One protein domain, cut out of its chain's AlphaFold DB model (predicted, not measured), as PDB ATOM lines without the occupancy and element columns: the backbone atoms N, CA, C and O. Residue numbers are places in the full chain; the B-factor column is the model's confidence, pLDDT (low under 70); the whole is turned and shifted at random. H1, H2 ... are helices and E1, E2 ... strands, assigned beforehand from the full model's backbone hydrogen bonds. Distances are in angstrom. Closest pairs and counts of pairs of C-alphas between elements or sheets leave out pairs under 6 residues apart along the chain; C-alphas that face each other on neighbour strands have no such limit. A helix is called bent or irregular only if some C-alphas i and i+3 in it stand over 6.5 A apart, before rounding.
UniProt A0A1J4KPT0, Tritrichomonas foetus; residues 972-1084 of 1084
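This is residues 972 to 1084 of the 1084 residues of a protein of Tritrichomonas foetus (UniProt A0A1J4KPT0). A long hairpin of two bent strands, E1 and E2, joins the shorter strands E4 and E3 in one strongly twisted sheet; H2 packs on one face of it, chiefly at E1, and H1 is on the same face, beside the strands. Past E4 a tail leads away to H3, and residues 1071 to 1078 stick out. The printed part has 113 residues, with three named helices and four named strands in the order E1 E2 H1 E3 H2 E4 H3. The sheet, E2 E1 E4 E3, is mixed and the class is mixed, helices and strands; the whole is compact, with a radius of gyration of the C-alphas of 14.9 A and spans of 46 by 36 by 23 A.

Begin with the hairpin of E1, residues 973 to 984, and E2, residues 991 to 1003, antiparallel at 160 degrees; look for N 979 and O 998, 2.8 A apart and within hydrogen-bond range. E1 bends by 56 degrees at residue 981 and E2 by 101 degrees at residue 994. E4, residues 1056 to 1061, is parallel to E1 at 38 degrees, with N 1059 and O 980 within hydrogen-bond range at 2.8 A. E3, residues 1028 to 1033, is antiparallel to E4 at 154 degrees, with N 1031 and O 1058 within range at 3.0 A; E2 and E3 are the edge strands. H1, residues 1008 to 1020, and H2, residues 1047 to 1052, are on the same face of the sheet, an arrangement of two layers, with helices on one face of a sheet. H1 has a height over the sheet of 4.9 A and lies over none of its strands; its closest C-alphas to E2 are those of Ala 1011 and Val 1002, 7.4 A. E2, H1 and E3 form a split strand-helix-strand unit, a helix between two strands of one sheet that are not neighbours, with E1 and E4 between them in the sheet, and its crossover is right-handed. The closest C-alphas of H2 and E1 are those of Leu 1051 and Ile 977, 5.8 A. H1 and H2 are close but not clearly touching, about perpendicular at 82 degrees; C-alphas 1008 and 1047 are closest, at 6.8 A. H3, residues 1074 to 1081, is not on the sheet and is apart from H1 and H2. Every O i to N i+4 pair is within hydrogen-bond range in H1 and H2; in H3, 2 of 4 are.

Find C-alpha 973 at (-0.043, 54.317, -27.172); from there E1 runs 30.4 A to C-alpha 984. E2 covers 26.7 A, and H1 18.0 A from C-alpha 1008 at (-9.919, 48.743, -18.568). E3 measures 15.2 A, H2 8.7 A and E4 15.5 A. H3 runs 10.9 A to C-alpha 1081 at (-15.237, 28.154, -50.392).

The C-alphas of Glu 972 and Gln 1073 are the two farthest apart, 47.0 A. The printed part has no cut, and Lys 1084 is the chain's last residue. The links E3 to H2 and E4 to H3 are long, with 13 and 12 residues. Mean pLDDT of the printed part is 73.7; look for values under 70 at residues 986 to 987, 1020 to 1026, 1041 to 1043 and 1064 to 1084.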
ATOM      1  N   GLU A 972       1.204  57.615 -23.917       89.50
ATOM      2  CA  GLU A 972       1.893  56.599 -24.723       89.50
ATOM      3  C   GLU A 972       0.896  55.529 -25.214       89.50
ATOM      4  O   GLU A 972       0.181  54.915 -24.419       89.50
ATOM      5  N   VAL A 973       0.833  55.314 -26.533       91.00
ATOM      6  CA  VAL A 973      -0.043  54.317 -27.172       91.00
ATOM      7  C   VAL A 973       0.719  53.007 -27.340       91.00
ATOM      8  O   VAL A 973       1.681  52.952 -28.104       91.00
ATOM      9  N   ILE A 974       0.258  51.940 -26.687       90.75
ATOM     10  CA  ILE A 974       0.859  50.598 -26.802       90.75
ATOM     11  C   ILE A 974       0.395  49.851 -28.059       90.75
ATOM     12  O   ILE A 974       1.079  48.959 -28.551       90.75
ATOM     13  N   GLY A 975      -0.762  50.223 -28.611       89.56
ATOM     14  CA  GLY A 975      -1.265  49.662 -29.858       89.56
ATOM     15  C   GLY A 975      -2.664  50.144 -30.222       89.56
ATOM     16  O   GLY A 975      -3.298  50.894 -29.483       89.56
ATOM     17  N   ASN A 976      -3.144  49.717 -31.392       90.94
ATOM     18  CA  ASN A 976      -4.454  50.086 -31.917       90.94
ATOM     19  C   ASN A 976      -5.307  48.838 -32.168       90.94
ATOM     20  O   ASN A 976      -4.938  47.985 -32.975       90.94
ATOM     21  N   ILE A 977      -6.472  48.760 -31.525       91.81
ATOM     22  CA  ILE A 977      -7.442  47.680 -31.731       91.81
ATOM     23  C   ILE A 977      -8.383  48.064 -32.879       91.81
ATOM     24  O   ILE A 977      -8.947  49.160 -32.850       91.81
ATOM     25  N   PRO A 978      -8.593  47.200 -33.888       92.62
ATOM     26  CA  PRO A 978      -9.611  47.434 -34.902       92.62
ATOM     27  C   PRO A 978     -11.018  47.274 -34.306       92.62
ATOM     28  O   PRO A 978     -11.350  46.248 -33.705       92.62
ATOM     29  N   ILE A 979     -11.853  48.289 -34.506       91.50
ATOM     30  CA  ILE A 979     -13.264  48.326 -34.133       91.50
ATOM     31  C   ILE A 979     -14.112  48.292 -35.407       91.50
ATOM     32  O   ILE A 979     -13.900  49.098 -36.315       91.50
ATOM     33  N   SER A 980     -15.093  47.395 -35.464       88.88
ATOM     34  CA  SER A 980     -16.031  47.266 -36.589       88.88
ATOM     35  C   SER A 980     -17.474  47.308 -36.097       88.88
ATOM     36  O   SER A 980     -17.775  46.817 -35.011       88.88
ATOM     37  N   TYR A 981     -18.395  47.833 -36.904       84.94
ATOM     38  CA  TYR A 981     -19.826  47.696 -36.627       84.94
ATOM     39  C   TYR A 981     -20.322  46.336 -37.102       84.94
ATOM     40  O   TYR A 981     -19.785  45.757 -38.046       84.94
ATOM     41  N   GLY A 982     -21.341  45.803 -36.437       81.69
ATOM     42  CA  GLY A 982     -21.892  44.516 -36.812       81.69
ATOM     43  C   GLY A 982     -23.245  44.199 -36.201       81.69
ATOM     44  O   GLY A 982     -23.870  45.003 -35.516       81.69
ATOM     45  N   THR A 983     -23.718  42.992 -36.480       78.88
ATOM     46  CA  THR A 983     -24.944  42.421 -35.915       78.88
ATOM     47  C   THR A 983     -24.759  40.922 -35.720       78.88
ATOM     48  O   THR A 983     -24.105  40.249 -36.522       78.88
ATOM     49  N   ILE A 984     -25.323  40.383 -34.641       79.19
ATOM     50  CA  ILE A 984     -25.240  38.954 -34.345       79.19
ATOM     51  C   ILE A 984     -26.197  38.196 -35.265       79.19
ATOM     52  O   ILE A 984     -27.385  38.517 -35.390       79.19
ATOM     53  N   TYR A 985     -25.692  37.148 -35.912       71.00
ATOM     54  CA  TYR A 985     -26.527  36.285 -36.734       71.00
ATOM     55  C   TYR A 985     -27.360  35.349 -35.859       71.00
ATOM     56  O   TYR A 985     -26.880  34.314 -35.391       71.00
ATOM     57  N   LYS A 986     -28.641  35.695 -35.673       69.44
ATOM     58  CA  LYS A 986     -29.596  34.942 -34.837       69.44
ATOM     59  C   LYS A 986     -28.996  34.698 -33.440       69.44
ATOM     60  O   LYS A 986     -28.418  35.606 -32.865       69.44
ATOM     61  N   ASN A 987     -29.085  33.472 -32.924       64.31
ATOM     62  CA  ASN A 987     -28.491  33.069 -31.646       64.31
ATOM     63  C   ASN A 987     -27.123  32.379 -31.840       64.31
ATOM     64  O   ASN A 987     -26.789  31.455 -31.101       64.31
ATOM     65  N   THR A 988     -26.363  32.738 -32.881       73.69
ATOM     66  CA  THR A 988     -25.037  32.146 -33.137       73.69
ATOM     67  C   THR A 988     -23.913  32.996 -32.547       73.69
ATOM     68  O   THR A 988     -24.113  34.147 -32.175       73.69
ATOM     69  N   LYS A 989     -22.698  32.435 -32.514       76.62
ATOM     70  CA  LYS A 989     -21.469  33.177 -32.199       76.62
ATOM     71  C   LYS A 989     -20.947  33.998 -33.387       76.62
ATOM     72  O   LYS A 989     -19.821  34.459 -33.323       76.62
ATOM     73  N   TYR A 990     -21.674  34.122 -34.493       80.94
ATOM     74  CA  TYR A 990     -21.189  34.859 -35.657       80.94
ATOM     75  C   TYR A 990     -21.711  36.296 -35.651       80.94
ATOM     76  O   TYR A 990     -22.914  36.522 -35.510       80.94
ATOM     77  N   VAL A 991     -20.806  37.247 -35.853       79.00
ATOM     78  CA  VAL A 991     -21.099  38.657 -36.081       79.00
ATOM     79  C   VAL A 991     -20.868  38.968 -37.550       79.00
ATOM     80  O   VAL A 991     -19.752  38.851 -38.058       79.00
ATOM     81  N   TYR A 992     -21.929  39.405 -38.218       75.94
ATOM     82  CA  TYR A 992     -21.820  40.004 -39.537       75.94
ATOM     83  C   TYR A 992     -21.345  41.445 -39.387       75.94
ATOM     84  O   TYR A 992     -21.997  42.223 -38.689       75.94
ATOM     85  N   LEU A 993     -20.216  41.780 -40.012       77.62
ATOM     86  CA  LEU A 993     -19.638  43.116 -39.951       77.62
ATOM     87  C   LEU A 993     -20.089  43.965 -41.133       77.62
ATOM     88  O   LEU A 993     -20.223  43.478 -42.254       77.62
ATOM     89  N   PHE A 994     -20.321  45.241 -40.862       73.12
ATOM     90  CA  PHE A 994     -20.731  46.237 -41.839       73.12
ATOM     91  C   PHE A 994     -20.251  47.626 -41.399       73.12
ATOM     92  O   PHE A 994     -19.698  47.798 -40.313       73.12
ATOM     93  N   GLY A 995     -20.487  48.634 -42.236       73.75
ATOM     94  CA  GLY A 995     -20.140  50.019 -41.926       73.75
ATOM     95  C   GLY A 995     -18.642  50.309 -42.025       73.75
ATOM     96  O   GLY A 995     -17.868  49.518 -42.563       73.75
ATOM     97  N   ILE A 996     -18.249  51.483 -41.529       81.12
ATOM     98  CA  ILE A 996     -16.877  51.990 -41.629       81.12
ATOM     99  C   ILE A 996     -16.147  51.672 -40.316       81.12
ATOM    100  O   ILE A 996     -16.522  52.215 -39.274       81.12
ATOM    101  N   PRO A 997     -15.128  50.800 -40.331       88.19
ATOM    102  CA  PRO A 997     -14.365  50.471 -39.138       88.19
ATOM    103  C   PRO A 997     -13.363  51.577 -38.783       88.19
ATOM    104  O   PRO A 997     -13.036  52.463 -39.586       88.19
ATOM    105  N   PHE A 998     -12.842  51.516 -37.563       89.81
ATOM    106  CA  PHE A 998     -11.858  52.468 -37.058       89.81
ATOM    107  C   PHE A 998     -10.898  51.829 -36.062       89.81
ATOM    108  O   PHE A 998     -11.175  50.775 -35.501       89.81
ATOM    109  N   TYR A 999      -9.756  52.470 -35.835       90.94
ATOM    110  CA  TYR A 999      -8.814  52.045 -34.805       90.94
ATOM    111  C   TYR A 999      -9.099  52.732 -33.472       90.94
ATOM    112  O   TYR A 999      -9.263  53.951 -33.414       90.94
ATOM    113  N   PHE A1000      -9.081  51.949 -32.399       91.88
ATOM    114  CA  PHE A1000      -9.131  52.426 -31.027       91.88
ATOM    115  C   PHE A1000      -7.739  52.325 -30.387       91.88
ATOM    116  O   PHE A1000      -7.207  51.215 -30.293       91.88
ATOM    117  N   PRO A1001      -7.130  53.443 -29.953       91.62
ATOM    118  CA  PRO A1001      -5.822  53.420 -29.309       91.62
ATOM    119  C   PRO A1001      -5.948  52.861 -27.889       91.62
ATOM    120  O   PRO A1001      -6.865  53.234 -27.151       91.62
ATOM    121  N   VAL A1002      -5.015  52.002 -27.497       91.75
ATOM    122  CA  VAL A1002      -4.859  51.515 -26.121       91.75
ATOM    123  C   VAL A1002      -3.674  52.248 -25.506       91.75
ATOM    124  O   VAL A1002      -2.589  52.251 -26.093       91.75
ATOM    125  N   PHE A1003      -3.882  52.901 -24.363       92.88
ATOM    126  CA  PHE A1003      -2.823  53.634 -23.675       92.88
ATOM    127  C   PHE A1003      -2.107  52.748 -22.656       92.88
ATOM    128  O   PHE A1003      -2.706  51.853 -22.060       92.88
ATOM    129  N   LYS A1004      -0.818  53.015 -22.457       89.06
ATOM    130  CA  LYS A1004      -0.019  52.377 -21.409       89.06
ATOM    131  C   LYS A1004      -0.593  52.715 -20.032       89.06
ATOM    132  O   LYS A1004      -0.993  53.855 -19.801       89.06
ATOM    133  N   ASP A1005      -0.657  51.716 -19.156       85.81
ATOM    134  CA  ASP A1005      -1.148  51.830 -17.774       85.81
ATOM    135  C   ASP A1005      -2.596  52.365 -17.635       85.81
ATOM    136  O   ASP A1005      -3.004  52.824 -16.569       85.81
ATOM    137  N   GLU A1006      -3.410  52.316 -18.700       89.00
ATOM    138  CA  GLU A1006      -4.828  52.692 -18.646       89.00
ATOM    139  C   GLU A1006      -5.680  51.524 -18.135       89.00
ATOM    140  O   GLU A1006      -5.720  50.447 -18.731       89.00
ATOM    141  N   GLU A1007      -6.420  51.753 -17.049       87.31
ATOM    142  CA  GLU A1007      -7.377  50.770 -16.541       87.31
ATOM    143  C   GLU A1007      -8.494  50.480 -17.554       87.31
ATOM    144  O   GLU A1007      -9.034  51.381 -18.208       87.31
ATOM    145  N   PHE A1008      -8.906  49.212 -17.624       86.25
ATOM    146  CA  PHE A1008      -9.919  48.743 -18.568       86.25
ATOM    147  C   PHE A1008     -11.235  49.537 -18.496       86.25
ATOM    148  O   PHE A1008     -11.821  49.848 -19.533       86.25
ATOM    149  N   GLU A1009     -11.704  49.892 -17.296       86.75
ATOM    150  CA  GLU A1009     -12.954  50.643 -17.125       86.75
ATOM    151  C   GLU A1009     -12.889  52.032 -17.773       86.75
ATOM    152  O   GLU A1009     -13.841  52.456 -18.437       86.75
ATOM    153  N   ASN A1010     -11.742  52.706 -17.660       88.88
ATOM    154  CA  ASN A1010     -11.504  54.013 -18.267       88.88
ATOM    155  C   ASN A1010     -11.443  53.910 -19.795       88.88
ATOM    156  O   ASN A1010     -12.130  54.666 -20.491       88.88
ATOM    157  N   ALA A1011     -10.722  52.916 -20.318       88.62
ATOM    158  CA  ALA A1011     -10.677  52.642 -21.752       88.62
ATOM    159  C   ALA A1011     -12.072  52.293 -22.311       88.62
ATOM    160  O   ALA A1011     -12.477  52.782 -23.367       88.62
ATOM    161  N   MET A1012     -12.856  51.495 -21.582       87.94
ATOM    162  CA  MET A1012     -14.222  51.125 -21.957       87.94
ATOM    163  C   MET A1012     -15.160  52.339 -21.961       87.94
ATOM    164  O   MET A1012     -15.967  52.496 -22.878       87.94
ATOM    165  N   LYS A1013     -15.048  53.227 -20.966       88.31
ATOM    166  CA  LYS A1013     -15.810  54.482 -20.919       88.31
ATOM    167  C   LYS A1013     -15.455  55.390 -22.098       88.31
ATOM    168  O   LYS A1013     -16.357  55.924 -22.739       88.31
ATOM    169  N   ARG A1014     -14.166  55.496 -22.440       90.25
ATOM    170  CA  ARG A1014     -13.682  56.242 -23.612       90.25
ATOM    171  C   ARG A1014     -14.255  55.684 -24.913       90.25
ATOM    172  O   ARG A1014     -14.811  56.453 -25.691       90.25
ATOM    173  N   LEU A1015     -14.209  54.363 -25.109       88.56
ATOM    174  CA  LEU A1015     -14.806  53.702 -26.275       88.56
ATOM    175  C   LEU A1015     -16.323  53.930 -26.350       88.56
ATOM    176  O   LEU A1015     -16.850  54.230 -27.417       88.56
ATOM    177  N   LYS A1016     -17.043  53.819 -25.230       85.75
ATOM    178  CA  LYS A1016     -18.493  54.055 -25.201       85.75
ATOM    179  C   LYS A1016     -18.854  55.498 -25.528       85.75
ATOM    180  O   LYS A1016     -19.768  55.699 -26.318       85.75
ATOM    181  N   ASN A1017     -18.142  56.480 -24.979       84.00
ATOM    182  CA  ASN A1017     -18.376  57.895 -25.286       84.00
ATOM    183  C   ASN A1017     -18.153  58.177 -26.775       84.00
ATOM    184  O   ASN A1017     -19.016  58.748 -27.432       84.00
ATOM    185  N   MET A1018     -17.050  57.652 -27.311       82.50
ATOM    186  CA  MET A1018     -16.718  57.659 -28.734       82.50
ATOM    187  C   MET A1018     -17.866  57.127 -29.619       82.50
ATOM    188  O   MET A1018     -18.160  57.707 -30.658       82.50
ATOM    189  N   ILE A1019     -18.547  56.051 -29.210       80.50
ATOM    190  CA  ILE A1019     -19.673  55.465 -29.963       80.50
ATOM    191  C   ILE A1019     -20.980  56.257 -29.768       80.50
ATOM    192  O   ILE A1019     -21.731  56.465 -30.723       80.50
ATOM    193  N   LEU A1020     -21.277  56.678 -28.534       67.19
ATOM    194  CA  LEU A1020     -22.536  57.333 -28.152       67.19
ATOM    195  C   LEU A1020     -22.690  58.739 -28.743       67.19
ATOM    196  O   LEU A1020     -23.815  59.172 -28.990       67.19
ATOM    197  N   GLU A1021     -21.586  59.435 -29.010       61.88
ATOM    198  CA  GLU A1021     -21.604  60.709 -29.737       61.88
ATOM    199  C   GLU A1021     -22.113  60.550 -31.180       61.88
ATOM    200  O   GLU A1021     -22.747  61.463 -31.710       61.88
ATOM    201  N   CYS A1022     -21.901  59.379 -31.789       56.75
ATOM    202  CA  CYS A1022     -22.252  59.090 -33.181       56.75
ATOM    203  C   CYS A1022     -23.647  58.462 -33.344       56.75
ATOM    204  O   CYS A1022     -24.309  58.715 -34.348       56.75
ATOM    205  N   ASN A1023     -24.109  57.673 -32.366       60.47
ATOM    206  CA  ASN A1023     -25.348  56.884 -32.446       60.47
ATOM    207  C   ASN A1023     -26.289  57.176 -31.262       60.47
ATOM    208  O   ASN A1023     -26.582  56.305 -30.438       60.47
ATOM    209  N   LYS A1024     -26.750  58.429 -31.142       59.97
ATOM    210  CA  LYS A1024     -27.657  58.840 -30.057       59.97
ATOM    211  C   LYS A1024     -28.956  58.021 -30.085       59.97
ATOM    212  O   LYS A1024     -29.718  58.097 -31.041       59.97
ATOM    213  N   GLY A1025     -29.223  57.295 -28.998       61.25
ATOM    214  CA  GLY A1025     -30.469  56.543 -28.795       61.25
ATOM    215  C   GLY A1025     -30.451  55.083 -29.261       61.25
ATOM    216  O   GLY A1025     -31.461  54.407 -29.096       61.25
ATOM    217  N   GLU A1026     -29.336  54.575 -29.797       68.75
ATOM    218  CA  GLU A1026     -29.224  53.170 -30.222       68.75
ATOM    219  C   GLU A1026     -28.685  52.262 -29.112       68.75
ATOM    220  O   GLU A1026     -27.783  52.634 -28.356       68.75
ATOM    221  N   SER A1027     -29.205  51.035 -29.033       77.56
ATOM    222  CA  SER A1027     -28.727  50.029 -28.088       77.56
ATOM    223  C   SER A1027     -27.754  49.054 -28.760       77.56
ATOM    224  O   SER A1027     -28.042  48.457 -29.795       77.56
ATOM    225  N   PHE A1028     -26.578  48.859 -28.159       85.00
ATOM    226  CA  PHE A1028     -25.544  47.979 -28.707       85.00
ATOM    227  C   PHE A1028     -24.899  47.090 -27.642       85.00
ATOM    228  O   PHE A1028     -24.861  47.434 -26.460       85.00
ATOM    229  N   ASP A1029     -24.374  45.950 -28.085       86.88
ATOM    230  CA  ASP A1029     -23.474  45.087 -27.322       86.88
ATOM    231  C   ASP A1029     -22.075  45.122 -27.943       86.88
ATOM    232  O   ASP A1029     -21.919  45.331 -29.146       86.88
ATOM    233  N   LEU A1030     -21.038  44.912 -27.136       89.50
ATOM    234  CA  LEU A1030     -19.666  44.808 -27.626       89.50
ATOM    235  C   LEU A1030     -19.215  43.346 -27.556       89.50
ATOM    236  O   LEU A1030     -19.354  42.705 -26.512       89.50
ATOM    237  N   HIS A1031     -18.622  42.833 -28.638       89.50
ATOM    238  CA  HIS A1031     -18.057  41.478 -28.676       89.50
ATOM    239  C   HIS A1031     -16.633  41.442 -29.238       89.50
ATOM    240  O   HIS A1031     -16.357  42.047 -30.267       89.50
ATOM    241  N   ALA A1032     -15.733  40.694 -28.594       90.31
ATOM    242  CA  ALA A1032     -14.424  40.384 -29.164       90.31
ATOM    243  C   ALA A1032     -14.566  39.217 -30.151       90.31
ATOM    244  O   ALA A1032     -15.018  38.122 -29.792       90.31
ATOM    245  N   ILE A1033     -14.185  39.452 -31.400       87.25
ATOM    246  CA  ILE A1033     -14.311  38.500 -32.501       87.25
ATOM    247  C   ILE A1033     -12.950  38.258 -33.157       87.25
ATOM    248  O   ILE A1033     -12.058  39.104 -33.132       87.25
ATOM    249  N   ASN A1034     -12.782  37.093 -33.777       83.62
ATOM    250  CA  ASN A1034     -11.642  36.871 -34.666       83.62
ATOM    251  C   ASN A1034     -11.852  37.564 -36.029       83.62
ATOM    252  O   ASN A1034     -12.942  38.050 -36.333       83.62
ATOM    253  N   TYR A1035     -10.833  37.527 -36.894       79.06
ATOM    254  CA  TYR A1035     -10.911  38.082 -38.251       79.06
ATOM    255  C   TYR A1035     -12.093  37.541 -39.078       79.06
ATOM    256  O   TYR A1035     -12.601  38.227 -39.959       79.06
ATOM    257  N   HIS A1036     -12.584  36.337 -38.778       76.69
ATOM    258  CA  HIS A1036     -13.706  35.712 -39.480       76.69
ATOM    259  C   HIS A1036     -15.085  36.125 -38.942       76.69
ATOM    260  O   HIS A1036     -16.080  35.690 -39.505       76.69
ATOM    261  N   GLY A1037     -15.183  36.951 -37.895       74.94
ATOM    262  CA  GLY A1037     -16.472  37.351 -37.317       74.94
ATOM    263  C   GLY A1037     -16.995  36.427 -36.215       74.94
ATOM    264  O   GLY A1037     -18.129  36.584 -35.782       74.94
ATOM    265  N   ILE A1038     -16.208  35.462 -35.732       79.56
ATOM    266  CA  ILE A1038     -16.641  34.540 -34.671       79.56
ATOM    267  C   ILE A1038     -16.332  35.143 -33.299       79.56
ATOM    268  O   ILE A1038     -15.165  35.373 -32.970       79.56
ATOM    269  N   ILE A1039     -17.374  35.319 -32.485       82.50
ATOM    270  CA  ILE A1039     -17.319  35.687 -31.069       82.50
ATOM    271  C   ILE A1039     -16.474  34.662 -30.327       82.50
ATOM    272  O   ILE A1039     -16.781  33.465 -30.282       82.50
ATOM    273  N   ARG A1040     -15.405  35.151 -29.706       80.31
ATOM    274  CA  ARG A1040     -14.616  34.368 -28.762       80.31
ATOM    275  C   ARG A1040     -15.299  34.440 -27.397       80.31
ATOM    276  O   ARG A1040     -15.811  35.483 -27.016       80.31
ATOM    277  N   HIS A1041     -15.311  33.329 -26.656       57.88
ATOM    278  CA  HIS A1041     -15.999  33.161 -25.359       57.88
ATOM    279  C   HIS A1041     -15.522  34.090 -24.222       57.88
ATOM    280  O   HIS A1041     -15.879  33.893 -23.062       57.88
ATOM    281  N   ARG A1042     -14.702  35.092 -24.525       55.19
ATOM    282  CA  ARG A1042     -14.039  35.941 -23.548       55.19
ATOM    283  C   ARG A1042     -14.803  37.250 -23.407       55.19
ATOM    284  O   ARG A1042     -15.204  37.854 -24.398       55.19
ATOM    285  N   LYS A1043     -15.018  37.673 -22.161       57.19
ATOM    286  CA  LYS A1043     -15.537  39.012 -21.867       57.19
ATOM    287  C   LYS A1043     -14.530  40.033 -22.409       57.19
ATOM    288  O   LYS A1043     -13.333  39.777 -22.346       57.19
ATOM    289  N   ILE A1044     -14.998  41.181 -22.891       72.00
ATOM    290  CA  ILE A1044     -14.164  42.277 -23.428       72.00
ATOM    291  C   ILE A1044     -13.208  42.897 -22.391       72.00
ATOM    292  O   ILE A1044     -12.503  43.840 -22.700       72.00
ATOM    293  N   ASN A1045     -13.119  42.337 -21.189       75.06
ATOM    294  CA  ASN A1045     -12.571  42.934 -19.977       75.06
ATOM    295  C   ASN A1045     -11.056  43.222 -19.973       75.06
ATOM    296  O   ASN A1045     -10.533  43.589 -18.929       75.06
ATOM    297  N   ASP A1046     -10.355  43.043 -21.093       82.88
ATOM    298  CA  ASP A1046      -8.916  43.277 -21.205       82.88
ATOM    299  C   ASP A1046      -8.532  43.669 -22.643       82.88
ATOM    300  O   ASP A1046      -8.485  42.830 -23.549       82.88
ATOM    301  N   PHE A1047      -8.272  44.961 -22.865       85.56
ATOM    302  CA  PHE A1047      -7.877  45.472 -24.179       85.56
ATOM    303  C   PHE A1047      -6.428  45.146 -24.550       85.56
ATOM    304  O   PHE A1047      -6.152  44.961 -25.734       85.56
ATOM    305  N   VAL A1048      -5.519  45.016 -23.579       83.88
ATOM    306  CA  VAL A1048      -4.119  44.644 -23.852       83.88
ATOM    307  C   VAL A1048      -4.086  43.245 -24.457       83.88
ATOM    308  O   VAL A1048      -3.506  43.018 -25.512       83.88
ATOM    309  N   ARG A1049      -4.850  42.322 -23.875       80.75
ATOM    310  CA  ARG A1049      -4.940  40.960 -24.395       80.75
ATOM    311  C   ARG A1049      -5.658  40.859 -25.744       80.75
ATOM    312  O   ARG A1049      -5.301  40.023 -26.571       80.75
ATOM    313  N   ILE A1050      -6.676  41.692 -25.986       85.50
ATOM    314  CA  ILE A1050      -7.336  41.789 -27.304       85.50
ATOM    315  C   ILE A1050      -6.328  42.222 -28.377       85.50
ATOM    316  O   ILE A1050      -6.364  41.691 -29.492       85.50
ATOM    317  N   LEU A1051      -5.435  43.153 -28.031       85.31
ATOM    318  CA  LEU A1051      -4.349  43.611 -28.889       85.31
ATOM    319  C   LEU A1051      -3.358  42.472 -29.189       85.31
ATOM    320  O   LEU A1051      -3.092  42.202 -30.362       85.31
ATOM    321  N   ASP A1052      -2.885  41.761 -28.160       82.31
ATOM    322  CA  ASP A1052      -1.932  40.645 -28.295       82.31
ATOM    323  C   ASP A1052      -2.477  39.513 -29.179       82.31
ATOM    324  O   ASP A1052      -1.772  38.948 -30.018       82.31
ATOM    325  N   GLU A1053      -3.768  39.206 -29.038       80.88
ATOM    326  CA  GLU A1053      -4.446  38.155 -29.803       80.88
ATOM    327  C   GLU A1053      -4.937  38.619 -31.185       80.88
ATOM    328  O   GLU A1053      -5.543  37.831 -31.917       80.88
ATOM    329  N   LYS A1054      -4.669  39.879 -31.562       86.69
ATOM    330  CA  LYS A1054      -5.066  40.494 -32.842       86.69
ATOM    331  C   LYS A1054      -6.565  40.338 -33.137       86.69
ATOM    332  O   LYS A1054      -6.968  40.036 -34.265       86.69
ATOM    333  N   LEU A1055      -7.400  40.499 -32.109       88.38
ATOM    334  CA  LEU A1055      -8.856  40.397 -32.222       88.38
ATOM    335  C   LEU A1055      -9.477  41.728 -32.674       88.38
ATOM    336  O   LEU A1055      -8.901  42.800 -32.507       88.38
ATOM    337  N   ILE A1056     -10.681  41.648 -33.241       90.38
ATOM    338  CA  ILE A1056     -11.510  42.805 -33.604       90.38
ATOM    339  C   ILE A1056     -12.568  42.977 -32.514       90.38
ATOM    340  O   ILE A1056     -13.137  41.993 -32.037       90.38
ATOM    341  N   VAL A1057     -12.871  44.214 -32.128       92.44
ATOM    342  CA  VAL A1057     -14.027  44.501 -31.269       92.44
ATOM    343  C   VAL A1057     -15.198  44.911 -32.152       92.44
ATOM    344  O   VAL A1057     -15.133  45.893 -32.888       92.44
ATOM    345  N   ALA A1058     -16.277  44.142 -32.091       90.38
ATOM    346  CA  ALA A1058     -17.497  44.396 -32.835       90.38
ATOM    347  C   ALA A1058     -18.513  45.180 -31.997       90.38
ATOM    348  O   ALA A1058     -18.849  44.763 -30.887       90.38
ATOM    349  N   ILE A1059     -19.037  46.270 -32.560       89.25
ATOM    350  CA  ILE A1059     -20.177  47.032 -32.042       89.25
ATOM    351  C   ILE A1059     -21.452  46.437 -32.638       89.25
ATOM    352  O   ILE A1059     -21.813  46.723 -33.780       89.25
ATOM    353  N   CYS A1060     -22.113  45.566 -31.881       86.25
ATOM    354  CA  CYS A1060     -23.317  44.860 -32.297       86.25
ATOM    355  C   CYS A1060     -24.578  45.672 -31.994       86.25
ATOM    356  O   CYS A1060     -25.044  45.686 -30.857       86.25
ATOM    357  N   ILE A1061     -25.148  46.311 -33.015       79.06
ATOM    358  CA  ILE A1061     -26.385  47.102 -32.906       79.06
ATOM    359  C   ILE A1061     -27.582  46.150 -32.762       79.06
ATOM    360  O   ILE A1061     -27.772  45.266 -33.605       79.06
ATOM    361  N   LYS A1062     -28.393  46.307 -31.709       75.25
ATOM    362  CA  LYS A1062     -29.471  45.361 -31.353       75.25
ATOM    363  C   LYS A1062     -30.686  45.459 -32.264       75.25
ATOM    364  O   LYS A1062     -31.373  44.460 -32.486       75.25
ATOM    365  N   GLU A1063     -30.964  46.644 -32.794       70.94
ATOM    366  CA  GLU A1063     -32.121  46.900 -33.654       70.94
ATOM    367  C   GLU A1063     -31.951  46.261 -35.045       70.94
ATOM    368  O   GLU A1063     -32.933  45.994 -35.739       70.94
ATOM    369  N   ILE A1064     -30.710  45.964 -35.444       63.94
ATOM    370  CA  ILE A1064     -30.383  45.303 -36.707       63.94
ATOM    371  C   ILE A1064     -30.267  43.801 -36.459       63.94
ATOM    372  O   ILE A1064     -29.478  43.355 -35.630       63.94
ATOM    373  N   LYS A1065     -31.000  42.993 -37.231       60.72
ATOM    374  CA  LYS A1065     -30.888  41.527 -37.201       60.72
ATOM    375  C   LYS A1065     -30.190  41.024 -38.455       60.72
ATOM    376  O   LYS A1065     -30.776  41.084 -39.533       60.72
ATOM    377  N   ALA A1066     -29.000  40.431 -38.321       58.28
ATOM    378  CA  ALA A1066     -28.258  39.861 -39.456       58.28
ATOM    379  C   ALA A1066     -29.092  38.872 -40.294       58.28
ATOM    380  O   ALA A1066     -28.926  38.760 -41.505       58.28
ATOM    381  N   SER A1067     -30.029  38.164 -39.652       51.19
ATOM    382  CA  SER A1067     -30.923  37.206 -40.307       51.19
ATOM    383  C   SER A1067     -31.848  37.806 -41.359       51.19
ATOM    384  O   SER A1067     -32.356  37.049 -42.178       51.19
ATOM    385  N   ASN A1068     -32.084  39.118 -41.323       51.44
ATOM    386  CA  ASN A1068     -32.917  39.807 -42.305       51.44
ATOM    387  C   ASN A1068     -32.161  40.085 -43.616       51.44
ATOM    388  O   ASN A1068     -32.785  40.443 -44.607       51.44
ATOM    389  N   TYR A1069     -30.832  39.932 -43.617       49.78
ATOM    390  CA  TYR A1069     -29.953  40.387 -44.701       49.78
ATOM    391  C   TYR A1069     -29.008  39.292 -45.219       49.78
ATOM    392  O   TYR A1069     -28.218  39.539 -46.120       49.78
ATOM    393  N   MET A1070     -29.051  38.083 -44.644       46.78
ATOM    394  CA  MET A1070     -28.175  36.971 -45.028       46.78
ATOM    395  C   MET A1070     -28.959  35.681 -45.281       46.78
ATOM    396  O   MET A1070     -29.539  35.089 -44.360       46.78
ATOM    397  N   ASN A1071     -28.900  35.196 -46.527       44.00
ATOM    398  CA  ASN A1071     -29.427  33.891 -46.921       44.00
ATOM    399  C   ASN A1071     -28.548  32.753 -46.363       44.00
ATOM    400  O   ASN A1071     -27.338  32.685 -46.591       44.00
ATOM    401  N   LYS A1072     -29.191  31.812 -45.664       43.41
ATOM    402  CA  LYS A1072     -28.556  30.659 -45.019       43.41
ATOM    403  C   LYS A1072     -27.967  29.627 -45.999       43.41
ATOM    404  O   LYS A1072     -27.132  28.837 -45.588       43.41
ATOM    405  N   GLN A1073     -28.361  29.603 -47.271       37.19
ATOM    406  CA  GLN A1073     -27.754  28.724 -48.282       37.19
ATOM    407  C   GLN A1073     -26.593  29.389 -49.032       37.19
ATOM    408  O   GLN A1073     -25.619  28.707 -49.337       37.19
ATOM    409  N   SER A1074     -26.674  30.696 -49.299       37.12
ATOM    410  CA  SER A1074     -25.613  31.456 -49.979       37.12
ATOM    411  C   SER A1074     -24.391  31.636 -49.074       37.12
ATOM    412  O   SER A1074     -23.294  31.234 -49.448       37.12
ATOM    413  N   PHE A1075     -24.589  32.090 -47.829       37.50
ATOM    414  CA  PHE A1075     -23.517  32.335 -46.855       37.50
ATOM    415  C   PHE A1075     -22.633  31.099 -46.597       37.50
ATOM    416  O   PHE A1075     -21.410  31.194 -46.567       37.50
ATOM    417  N   PHE A1076     -23.242  29.914 -46.495       35.78
ATOM    418  CA  PHE A1076     -22.518  28.657 -46.282       35.78
ATOM    419  C   PHE A1076     -21.982  28.028 -47.584       35.78
ATOM    420  O   PHE A1076     -21.190  27.093 -47.515       35.78
ATOM    421  N   LYS A1077     -22.377  28.524 -48.768       33.16
ATOM    422  CA  LYS A1077     -21.815  28.106 -50.066       33.16
ATOM    423  C   LYS A1077     -20.664  28.999 -50.537       33.16
ATOM    424  O   LYS A1077     -19.758  28.485 -51.188       33.16
ATOM    425  N   SER A1078     -20.689  30.302 -50.249       27.88
ATOM    426  CA  SER A1078     -19.703  31.272 -50.752       27.88
ATOM    427  C   SER A1078     -18.601  31.609 -49.740       27.88
ATOM    428  O   SER A1078     -17.435  31.593 -50.119       27.88
ATOM    429  N   ALA A1079     -18.908  31.804 -48.451       26.25
ATOM    430  CA  ALA A1079     -17.884  32.096 -47.433       26.25
ATOM    431  C   ALA A1079     -17.087  30.848 -46.991       26.25
ATOM    432  O   ALA A1079     -15.968  30.963 -46.503       26.25
ATOM    433  N   ILE A1080     -17.629  29.645 -47.221       27.00
ATOM    434  CA  ILE A1080     -16.971  28.349 -46.943       27.00
ATOM    435  C   ILE A1080     -16.311  27.775 -48.216       27.00
ATOM    436  O   ILE A1080     -15.943  26.609 -48.274       27.00
ATOM    437  N   ARG A1081     -16.102  28.578 -49.271       25.08
ATOM    438  CA  ARG A1081     -15.237  28.154 -50.392       25.08
ATOM    439  C   ARG A1081     -13.740  28.256 -50.077       25.08
ATOM    440  O   ARG A1081     -12.961  27.641 -50.790       25.08
ATOM    441  N   ILE A1082     -13.348  28.963 -49.012       25.12
ATOM    442  CA  ILE A1082     -11.936  29.135 -48.598       25.12
ATOM    443  C   ILE A1082     -11.551  28.182 -47.440       25.12
ATOM    444  O   ILE A1082     -10.428  28.192 -46.955       25.12
ATOM    445  N   LEU A1083     -12.459  27.294 -47.022       23.05
ATOM    446  CA  LEU A1083     -12.163  26.183 -46.102       23.05
ATOM    447  C   LEU A1083     -12.610  24.844 -46.705       23.05
ATOM    448  O   LEU A1083     -13.220  24.015 -46.029       23.05
ATOM    449  N   LYS A1084     -12.332  24.667 -48.000       21.34
ATOM    450  CA  LYS A1084     -12.368  23.365 -48.661       21.34
ATOM    451  C   LYS A1084     -10.954  22.885 -48.924       21.34
ATOM    452  O   LYS A1084     -10.145  23.734 -49.358       21.34
TER     453      LYS A1084